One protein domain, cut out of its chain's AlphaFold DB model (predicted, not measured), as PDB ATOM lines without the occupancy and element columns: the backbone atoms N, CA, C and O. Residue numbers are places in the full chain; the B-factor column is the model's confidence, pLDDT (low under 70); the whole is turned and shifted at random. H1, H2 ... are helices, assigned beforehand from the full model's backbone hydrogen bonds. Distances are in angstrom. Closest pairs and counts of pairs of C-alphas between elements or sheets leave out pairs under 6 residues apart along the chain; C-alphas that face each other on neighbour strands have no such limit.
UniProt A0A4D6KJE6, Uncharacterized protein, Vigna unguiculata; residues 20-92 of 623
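This is residues 20 to 92 of the 623 residues of an uncharacterized protein of Vigna unguiculata (UniProt A0A4D6KJE6). An open, flat arch: H3 and H4 meet at a corner to make a free-standing arm, joined by a link to a loose loop, residues 28 to 59, around short H2, from which a tail ending in H1 sticks out at residues 20 to 27. The printed part has 73 residues, with four named helices, H1 to H4 in order, and no named strand: all helix. It is extended, with a radius of gyration of the C-alphas of 20.4 A and spans of 53 by 44 by 19 A.

H3, residues 64 to 79, and H4, residues 81 to 92, are close but not clearly touching; their closest C-alphas, of Ala 77 and Val 83, are 7.2 A apart. They run the same way at a steep tilt of 63 degrees. H2, residues 47 to 52, and H1, residues 20 to 23, are apart from each other and from both. Every O i to N i+4 pair is within hydrogen-bond range in H2 and H3, and 6 of 8 in H4; H1 is too short for one.

H3 measures 22.1 A from C-alpha 64 at (214.884, 184.910, 190.145), H4 18.0 A to C-alpha 92 at (231.348, 166.977, 221.272).

The printed part has no cut. The links H1 to H2 and H2 to H3 are long. Low confidence, under 70, includes residues 37 to 41 and 82 to 86.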
ATOM      1  N   ASP A  20     250.994 198.597 213.155       76.19
ATOM      2  CA  ASP A  20     251.123 199.103 211.778       76.19
ATOM      3  C   ASP A  20     250.142 198.449 210.780       76.19
ATOM      4  O   ASP A  20     249.638 199.102 209.862       76.19
ATOM      5  N   PHE A  21     249.818 197.160 210.961       74.56
ATOM      6  CA  PHE A  21     248.848 196.453 210.119       74.56
ATOM      7  C   PHE A  21     247.469 197.117 210.178       74.56
ATOM      8  O   PHE A  21     246.801 197.226 209.151       74.56
ATOM      9  N   TYR A  22     247.054 197.620 211.344       67.88
ATOM     10  CA  TYR A  22     245.779 198.315 211.511       67.88
ATOM     11  C   TYR A  22     245.790 199.750 210.970       67.88
ATOM     12  O   TYR A  22     244.737 200.218 210.538       67.88
ATOM     13  N   GLU A  23     246.944 200.424 210.910       75.25
ATOM     14  CA  GLU A  23     247.058 201.737 210.252       75.25
ATOM     15  C   GLU A  23     247.018 201.634 208.716       75.25
ATOM     16  O   GLU A  23     246.595 202.576 208.047       75.25
ATOM     17  N   SER A  24     247.358 200.468 208.146       75.38
ATOM     18  CA  SER A  24     247.262 200.225 206.695       75.38
ATOM     19  C   SER A  24     245.821 200.185 206.154       75.38
ATOM     20  O   SER A  24     245.596 200.426 204.965       75.38
ATOM     21  N   PHE A  25     244.825 199.935 207.012       65.88
ATOM     22  CA  PHE A  25     243.411 199.932 206.632       65.88
ATOM     23  C   PHE A  25     242.819 201.342 206.699       65.88
ATOM     24  O   PHE A  25     242.081 201.678 207.629       65.88
ATOM     25  N   GLU A  26     243.092 202.161 205.677       74.38
ATOM     26  CA  GLU A  26     242.384 203.432 205.505       74.38
ATOM     27  C   GLU A  26     240.867 203.168 205.452       74.38
ATOM     28  O   GLU A  26     240.352 202.530 204.530       74.38
ATOM     29  N   ALA A  27     240.141 203.632 206.475       68.19
ATOM     30  CA  ALA A  27     238.712 203.377 206.599       68.19
ATOM     31  C   ALA A  27     237.960 203.913 205.360       68.19
ATOM     32  O   ALA A  27     238.175 205.076 205.003       68.19
ATOM     33  N   PRO A  28     237.066 203.121 204.722       65.06
ATOM     34  CA  PRO A  28     236.395 203.509 203.482       65.06
ATOM     35  C   PRO A  28     235.799 204.915 203.570       65.06
ATOM     36  O   PRO A  28     234.903 205.168 204.381       65.06
ATOM     37  N   LYS A  29     236.350 205.835 202.761       72.62
ATOM     38  CA  LYS A  29     236.096 207.277 202.867       72.62
ATOM     39  C   LYS A  29     234.593 207.539 202.859       72.62
ATOM     40  O   LYS A  29     233.915 207.239 201.879       72.62
ATOM     41  N   TYR A  30     234.090 208.060 203.982       71.06
ATOM     42  CA  TYR A  30     232.662 208.097 204.298       71.06
ATOM     43  C   TYR A  30     231.828 208.640 203.136       71.06
ATOM     44  O   TYR A  30     232.100 209.730 202.631       71.06
ATOM     45  N   VAL A  31     230.792 207.888 202.748       72.75
ATOM     46  CA  VAL A  31     229.892 208.250 201.649       72.75
ATOM     47  C   VAL A  31     229.308 209.639 201.899       72.75
ATOM     48  O   VAL A  31     228.517 209.850 202.818       72.75
ATOM     49  N   ASP A  32     229.720 210.600 201.076       72.25
ATOM     50  CA  ASP A  32     229.333 211.995 201.227       72.25
ATOM     51  C   ASP A  32     227.882 212.197 200.770       72.25
ATOM     52  O   ASP A  32     227.593 212.360 199.582       72.25
ATOM     53  N   PHE A  33     226.961 212.189 201.735       69.44
ATOM     54  CA  PHE A  33     225.534 212.447 201.532       69.44
ATOM     55  C   PHE A  33     225.200 213.917 201.209       69.44
ATOM     56  O   PHE A  33     224.036 214.221 200.963       69.44
ATOM     57  N   THR A  34     226.175 214.838 201.205       77.19
ATOM     58  CA  THR A  34     225.941 216.253 200.853       77.19
ATOM     59  C   THR A  34     226.053 216.525 199.353       77.19
ATOM     60  O   THR A  34     225.460 217.487 198.863       77.19
ATOM     61  N   LYS A  35     226.747 215.656 198.605       75.81
ATOM     62  CA  LYS A  35     226.764 215.686 197.137       75.81
ATOM     63  C   LYS A  35     225.370 215.339 196.592       75.81
ATOM     64  O   LYS A  35     224.851 214.273 196.948       75.81
ATOM     65  N   PRO A  36     224.760 216.189 195.742       70.75
ATOM     66  CA  PRO A  36     223.504 215.861 195.072       70.75
ATOM     67  C   PRO A  36     223.655 214.596 194.223       70.75
ATOM     68  O   PRO A  36     224.659 214.453 193.525       70.75
ATOM     69  N   ASP A  37     222.666 213.700 194.246       69.19
ATOM     70  CA  ASP A  37     222.622 212.593 193.287       69.19
ATOM     71  C   ASP A  37     222.428 213.147 191.870       69.19
ATOM     72  O   ASP A  37     221.432 213.808 191.573       69.19
ATOM     73  N   SER A  38     223.386 212.860 190.990       69.50
ATOM     74  CA  SER A  38     223.265 213.086 189.546       69.50
ATOM     75  C   SER A  38     222.294 212.096 188.893       69.50
ATOM     76  O   SER A  38     221.660 212.421 187.889       69.50
ATOM     77  N   CYS A  39     222.145 210.903 189.473       63.22
ATOM     78  CA  CYS A  39     221.202 209.882 189.033       63.22
ATOM     79  C   CYS A  39     219.804 210.146 189.612       63.22
ATOM     80  O   CYS A  39     219.640 210.322 190.820       63.22
ATOM     81  N   ARG A  40     218.767 210.116 188.765       66.50
ATOM     82  CA  ARG A  40     217.377 210.137 189.242       66.50
ATOM     83  C   ARG A  40     217.072 208.836 190.003       66.50
ATOM     84  O   ARG A  40     217.308 207.771 189.437       66.50
ATOM     85  N   PRO A  41     216.459 208.876 191.204       60.62
ATOM     86  CA  PRO A  41     216.042 207.670 191.943       60.62
ATOM     87  C   PRO A  41     214.876 206.864 191.321       60.62
ATOM     88  O   PRO A  41     214.120 206.230 192.058       60.62
ATOM     89  N   GLY A  42     214.669 206.946 190.001       70.69
ATOM     90  CA  GLY A  42     213.572 206.303 189.268       70.69
ATOM     91  C   GLY A  42     214.013 205.041 188.527       70.69
ATOM     92  O   GLY A  42     213.490 203.961 188.790       70.69
ATOM     93  N   GLU A  43     214.974 205.180 187.611       72.56
ATOM     94  CA  GLU A  43     215.400 204.100 186.713       72.56
ATOM     95  C   GLU A  43     216.419 203.132 187.342       72.56
ATOM     96  O   GLU A  43     216.230 201.914 187.280       72.56
ATOM     97  N   ASP A  44     217.505 203.639 187.939       80.88
ATOM     98  CA  ASP A  44     218.621 202.788 188.370       80.88
ATOM     99  C   ASP A  44     218.381 202.149 189.746       80.88
ATOM    100  O   ASP A  44     218.454 202.801 190.788       80.88
ATOM    101  N   ARG A  45     218.163 200.830 189.761       77.62
ATOM    102  CA  ARG A  45     218.027 200.022 190.988       77.62
ATOM    103  C   ARG A  45     219.335 199.905 191.780       77.62
ATOM    104  O   ARG A  45     219.302 199.483 192.935       77.62
ATOM    105  N   HIS A  46     220.466 200.273 191.183       82.38
ATOM    106  CA  HIS A  46     221.812 200.079 191.717       82.38
ATOM    107  C   HIS A  46     222.454 201.376 192.224       82.38
ATOM    108  O   HIS A  46     223.565 201.318 192.750       82.38
ATOM    109  N   TRP A  47     221.747 202.515 192.175       84.81
ATOM    110  CA  TRP A  47     222.259 203.836 192.573       84.81
ATOM    111  C   TRP A  47     222.944 203.823 193.951       84.81
ATOM    112  O   TRP A  47     224.011 204.407 194.141       84.81
ATOM    113  N   PHE A  48     222.361 203.095 194.909       81.75
ATOM    114  CA  PHE A  48     222.895 202.932 196.259       81.75
ATOM    115  C   PHE A  48     224.213 202.144 196.272       81.75
ATOM    116  O   PHE A  48     225.149 202.513 196.974       81.75
ATOM    117  N   CYS A  49     224.308 201.083 195.472       84.69
ATOM    118  CA  CYS A  49     225.500 200.249 195.347       84.69
ATOM    119  C   CYS A  49     226.656 201.019 194.694       84.69
ATOM    120  O   CYS A  49     227.774 200.999 195.210       84.69
ATOM    121  N   SER A  50     226.355 201.778 193.636       79.06
ATOM    122  CA  SER A  50     227.282 202.711 192.986       79.06
ATOM    123  C   SER A  50     227.790 203.788 193.953       79.06
ATOM    124  O   SER A  50     228.954 204.171 193.896       79.06
ATOM    125  N   ARG A  51     226.946 204.250 194.890       82.56
ATOM    126  CA  ARG A  51     227.320 205.256 195.900       82.56
ATOM    127  C   ARG A  51     228.113 204.691 197.089       82.56
ATOM    128  O   ARG A  51     228.847 205.437 197.729       82.56
ATOM    129  N   VAL A  52     227.954 203.404 197.403       82.81
ATOM    130  CA  VAL A  52     228.628 202.723 198.529       82.81
ATOM    131  C   VAL A  52     229.961 202.077 198.122       82.81
ATOM    132  O   VAL A  52     230.742 201.723 198.999       82.81
ATOM    133  N   GLY A  53     230.256 201.963 196.822       85.56
ATOM    134  CA  GLY A  53     231.452 201.264 196.337       85.56
ATOM    135  C   GLY A  53     231.285 199.746 196.413       85.56
ATOM    136  O   GLY A  53     232.112 199.043 196.980       85.56
ATOM    137  N   CYS A  54     230.156 199.239 195.917       86.62
ATOM    138  CA  CYS A  54     229.884 197.807 195.881       86.62
ATOM    139  C   CYS A  54     230.539 197.162 194.648       86.62
ATOM    140  O   CYS A  54     230.007 197.268 193.546       86.62
ATOM    141  N   ASP A  55     231.650 196.446 194.845       79.38
ATOM    142  CA  ASP A  55     232.403 195.771 193.770       79.38
ATOM    143  C   ASP A  55     231.653 194.600 193.095       79.38
ATOM    144  O   ASP A  55     232.138 194.014 192.122       79.38
ATOM    145  N   LEU A  56     230.461 194.227 193.583       76.94
ATOM    146  CA  LEU A  56     229.609 193.279 192.870       76.94
ATOM    147  C   LEU A  56     229.080 193.934 191.591       76.94
ATOM    148  O   LEU A  56     228.306 194.887 191.638       76.94
ATOM    149  N   LYS A  57     229.431 193.359 190.437       76.31
ATOM    150  CA  LYS A  57     228.876 193.754 189.137       76.31
ATOM    151  C   LYS A  57     227.366 193.502 189.112       76.31
ATOM    152  O   LYS A  57     226.919 192.376 188.910       76.31
ATOM    153  N   HIS A  58     226.584 194.559 189.310       66.62
ATOM    154  CA  HIS A  58     225.125 194.481 189.398       66.62
ATOM    155  C   HIS A  58     224.420 194.148 188.071       66.62
ATOM    156  O   HIS A  58     223.247 193.790 188.085       66.62
ATOM    157  N   GLU A  59     225.146 194.168 186.950       68.06
ATOM    158  CA  GLU A  59     224.708 193.626 185.653       68.06
ATOM    159  C   GLU A  59     224.549 192.099 185.654       68.06
ATOM    160  O   GLU A  59     223.907 191.545 184.763       68.06
ATOM    161  N   GLN A  60     225.103 191.395 186.651       68.75
ATOM    162  CA  GLN A  60     224.828 189.979 186.857       68.75
ATOM    163  C   GLN A  60     223.408 189.821 187.419       68.75
ATOM    164  O   GLN A  60     223.219 189.630 188.623       68.75
ATOM    165  N   GLU A  61     222.412 189.929 186.535       68.38
ATOM    166  CA  GLU A  61     220.996 189.744 186.850       68.38
ATOM    167  C   GLU A  61     220.816 188.389 187.546       68.38
ATOM    168  O   GLU A  61     220.973 187.320 186.951       68.38
ATOM    169  N   LEU A  62     220.578 188.437 188.861       76.19
ATOM    170  CA  LEU A  62     220.441 187.247 189.687       76.19
ATOM    171  C   LEU A  62     219.122 186.573 189.324       76.19
ATOM    172  O   LEU A  62     218.082 186.971 189.851       76.19
ATOM    173  N   ASP A  63     219.199 185.571 188.438       85.75
ATOM    174  CA  ASP A  63     218.068 184.763 187.978       85.75
ATOM    175  C   ASP A  63     217.092 184.527 189.144       85.75
ATOM    176  O   ASP A  63     217.494 183.918 190.149       85.75
ATOM    177  N   PRO A  64     215.837 185.012 189.052       87.25
ATOM    178  CA  PRO A  64     214.884 184.910 190.145       87.25
ATOM    179  C   PRO A  64     214.667 183.457 190.575       87.25
ATOM    180  O   PRO A  64     214.451 183.213 191.766       87.25
ATOM    181  N   GLU A  65     214.820 182.480 189.670       92.00
ATOM    182  CA  GLU A  65     214.777 181.079 190.059       92.00
ATOM    183  C   GLU A  65     215.995 180.669 190.900       92.00
ATOM    184  O   GLU A  65     215.818 179.966 191.892       92.00
ATOM    185  N   THR A  66     217.233 181.080 190.581       90.00
ATOM    186  CA  THR A  66     218.390 180.834 191.474       90.00
ATOM    187  C   THR A  66     218.203 181.478 192.844       90.00
ATOM    188  O   THR A  66     218.570 180.865 193.851       90.00
ATOM    189  N   VAL A  67     217.611 182.673 192.922       92.38
ATOM    190  CA  VAL A  67     217.323 183.346 194.198       92.38
ATOM    191  C   VAL A  67     216.281 182.557 194.994       92.38
ATOM    192  O   VAL A  67     216.501 182.290 196.180       92.38
ATOM    193  N   GLU A  68     215.200 182.099 194.356       95.12
ATOM    194  CA  GLU A  68     214.187 181.253 194.995       95.12
ATOM    195  C   GLU A  68     214.759 179.891 195.422       95.12
ATOM    196  O   GLU A  68     214.625 179.513 196.587       95.12
ATOM    197  N   LYS A  69     215.471 179.180 194.538       95.88
ATOM    198  CA  LYS A  69     216.126 177.889 194.827       95.88
ATOM    199  C   LYS A  69     217.067 178.018 196.032       95.88
ATOM    200  O   LYS A  69     216.988 177.218 196.967       95.88
ATOM    201  N   ASN A  70     217.895 179.065 196.080       94.75
ATOM    202  CA  ASN A  70     218.780 179.345 197.217       94.75
ATOM    203  C   ASN A  70     218.016 179.711 198.502       94.75
ATOM    204  O   ASN A  70     218.408 179.285 199.595       94.75
ATOM    205  N   PHE A  71     216.922 180.471 198.404       95.81
ATOM    206  CA  PHE A  71     216.064 180.794 199.546       95.81
ATOM    207  C   PHE A  71     215.382 179.541 200.113       95.81
ATOM    208  O   PHE A  71     215.461 179.296 201.319       95.81
ATOM    209  N   VAL A  72     214.788 178.702 199.260       95.81
ATOM    210  CA  VAL A  72     214.146 177.436 199.640       95.81
ATOM    211  C   VAL A  72     215.156 176.494 200.296       95.81
ATOM    212  O   VAL A  72     214.887 175.998 201.391       95.81
ATOM    213  N   LEU A  73     216.351 176.321 199.718       95.00
ATOM    214  CA  LEU A  73     217.431 175.533 200.325       95.00
ATOM    215  C   LEU A  73     217.842 176.078 201.703       95.00
ATOM    216  O   LEU A  73     217.971 175.309 202.659       95.00
ATOM    217  N   ARG A  74     217.982 177.404 201.852       94.56
ATOM    218  CA  ARG A  74     218.314 178.052 203.134       94.56
ATOM    219  C   ARG A  74     217.207 177.867 204.178       94.56
ATOM    220  O   ARG A  74     217.507 177.592 205.341       94.56
ATOM    221  N   VAL A  75     215.937 177.954 203.779       96.50
ATOM    222  CA  VAL A  75     214.772 177.707 204.648       96.50
ATOM    223  C   VAL A  75     214.671 176.231 205.041       96.50
ATOM    224  O   VAL A  75     214.439 175.934 206.213       96.50
ATOM    225  N   MET A  76     214.892 175.295 204.114       94.50
ATOM    226  CA  MET A  76     214.934 173.857 204.407       94.50
ATOM    227  C   MET A  76     216.087 173.506 205.351       94.50
ATOM    228  O   MET A  76     215.881 172.757 206.306       94.50
ATOM    229  N   ALA A  77     217.271 174.095 205.158       88.50
ATOM    230  CA  ALA A  77     218.398 173.939 206.073       88.50
ATOM    231  C   ALA A  77     218.069 174.482 207.475       88.50
ATOM    232  O   ALA A  77     218.234 173.767 208.460       88.50
ATOM    233  N   ALA A  78     217.528 175.701 207.581       86.50
ATOM    234  CA  ALA A  78     217.158 176.308 208.862       86.50
ATOM    235  C   ALA A  78     216.039 175.549 209.603       86.50
ATOM    236  O   ALA A  78     216.022 175.519 210.834       86.50
ATOM    237  N   ARG A  79     215.112 174.918 208.868       87.69
ATOM    238  CA  ARG A  79     214.003 174.119 209.423       87.69
ATOM    239  C   ARG A  79     214.349 172.637 209.615       87.69
ATOM    240  O   ARG A  79     213.551 171.912 210.205       87.69
ATOM    241  N   SER A  80     215.518 172.186 209.157       85.69
ATOM    242  CA  SER A  80     215.978 170.805 209.301       85.69
ATOM    243  C   SER A  80     216.193 170.448 210.780       85.69
ATOM    244  O   SER A  80     217.069 171.037 211.428       85.69
ATOM    245  N   PRO A  81     215.487 169.435 211.331       80.31
ATOM    246  CA  PRO A  81     215.688 168.985 212.714       80.31
ATOM    247  C   PRO A  81     217.145 168.596 213.017       80.31
ATOM    248  O   PRO A  81     217.613 168.695 214.153       80.31
ATOM    249  N   ASN A  82     217.883 168.199 211.977       66.81
ATOM    250  CA  ASN A  82     219.244 167.696 212.082       66.81
ATOM    251  C   ASN A  82     220.316 168.785 212.238       66.81
ATOM    252  O   ASN A  82     221.420 168.454 212.662       66.81
ATOM    253  N   VAL A  83     220.036 170.072 211.983       65.94
ATOM    254  CA  VAL A  83     221.040 171.139 212.199       65.94
ATOM    255  C   VAL A  83     221.379 171.293 213.684       65.94
ATOM    256  O   VAL A  83     222.553 171.393 214.041       65.94
ATOM    257  N   ARG A  84     220.379 171.223 214.573       63.31
ATOM    258  CA  ARG A  84     220.602 171.269 216.030       63.31
ATOM    259  C   ARG A  84     221.334 170.023 216.543       63.31
ATOM    260  O   ARG A  84     222.161 170.149 217.443       63.31
ATOM    261  N   LEU A  85     221.069 168.850 215.961       67.12
ATOM    262  CA  LEU A  85     221.761 167.598 216.295       67.12
ATOM    263  C   LEU A  85     223.218 167.600 215.816       67.12
ATOM    264  O   LEU A  85     224.112 167.385 216.627       67.12
ATOM    265  N   ARG A  86     223.484 167.934 214.545       66.56
ATOM    266  CA  ARG A  86     224.853 168.056 214.008       66.56
ATOM    267  C   ARG A  86     225.673 169.085 214.792       66.56
ATOM    268  O   ARG A  86     226.774 168.783 215.230       66.56
ATOM    269  N   LYS A  87     225.109 170.259 215.105       70.06
ATOM    270  CA  LYS A  87     225.805 171.279 215.918       70.06
ATOM    271  C   LYS A  87     226.082 170.830 217.367       70.06
ATOM    272  O   LYS A  87     226.996 171.360 217.991       70.06
ATOM    273  N   ALA A  88     225.343 169.848 217.894       67.25
ATOM    274  CA  ALA A  88     225.622 169.228 219.192       67.25
ATOM    275  C   ALA A  88     226.677 168.105 219.109       67.25
ATOM    276  O   ALA A  88     227.515 168.005 220.003       67.25
ATOM    277  N   LEU A  89     226.663 167.294 218.045       70.44
ATOM    278  CA  LEU A  89     227.637 166.219 217.814       70.44
ATOM    279  C   LEU A  89     229.032 166.779 217.508       70.44
ATOM    280  O   LEU A  89     229.977 166.463 218.227       70.44
ATOM    281  N   ASN A  90     229.141 167.706 216.553       66.81
ATOM    282  CA  ASN A  90     230.418 168.315 216.169       66.81
ATOM    283  C   ASN A  90     231.069 169.061 217.351       66.81
ATOM    284  O   ASN A  90     232.283 169.002 217.525       66.81
ATOM    285  N   LYS A  91     230.266 169.701 218.223       65.88
ATOM    286  CA  LYS A  91     230.759 170.337 219.461       65.88
ATOM    287  C   LYS A  91     231.326 169.319 220.464       65.88
ATOM    288  O   LYS A  91     232.175 169.674 221.280       65.88
ATOM    289  N   LYS A  92     230.865 168.065 220.417       62.78
ATOM    290  CA  LYS A  92     231.348 166.977 221.272       62.78
ATOM    291  C   LYS A  92     232.683 166.426 220.767       62.78
ATOM    292  O   LYS A  92     233.600 166.269 221.567       62.78
TER     293      LYS A  92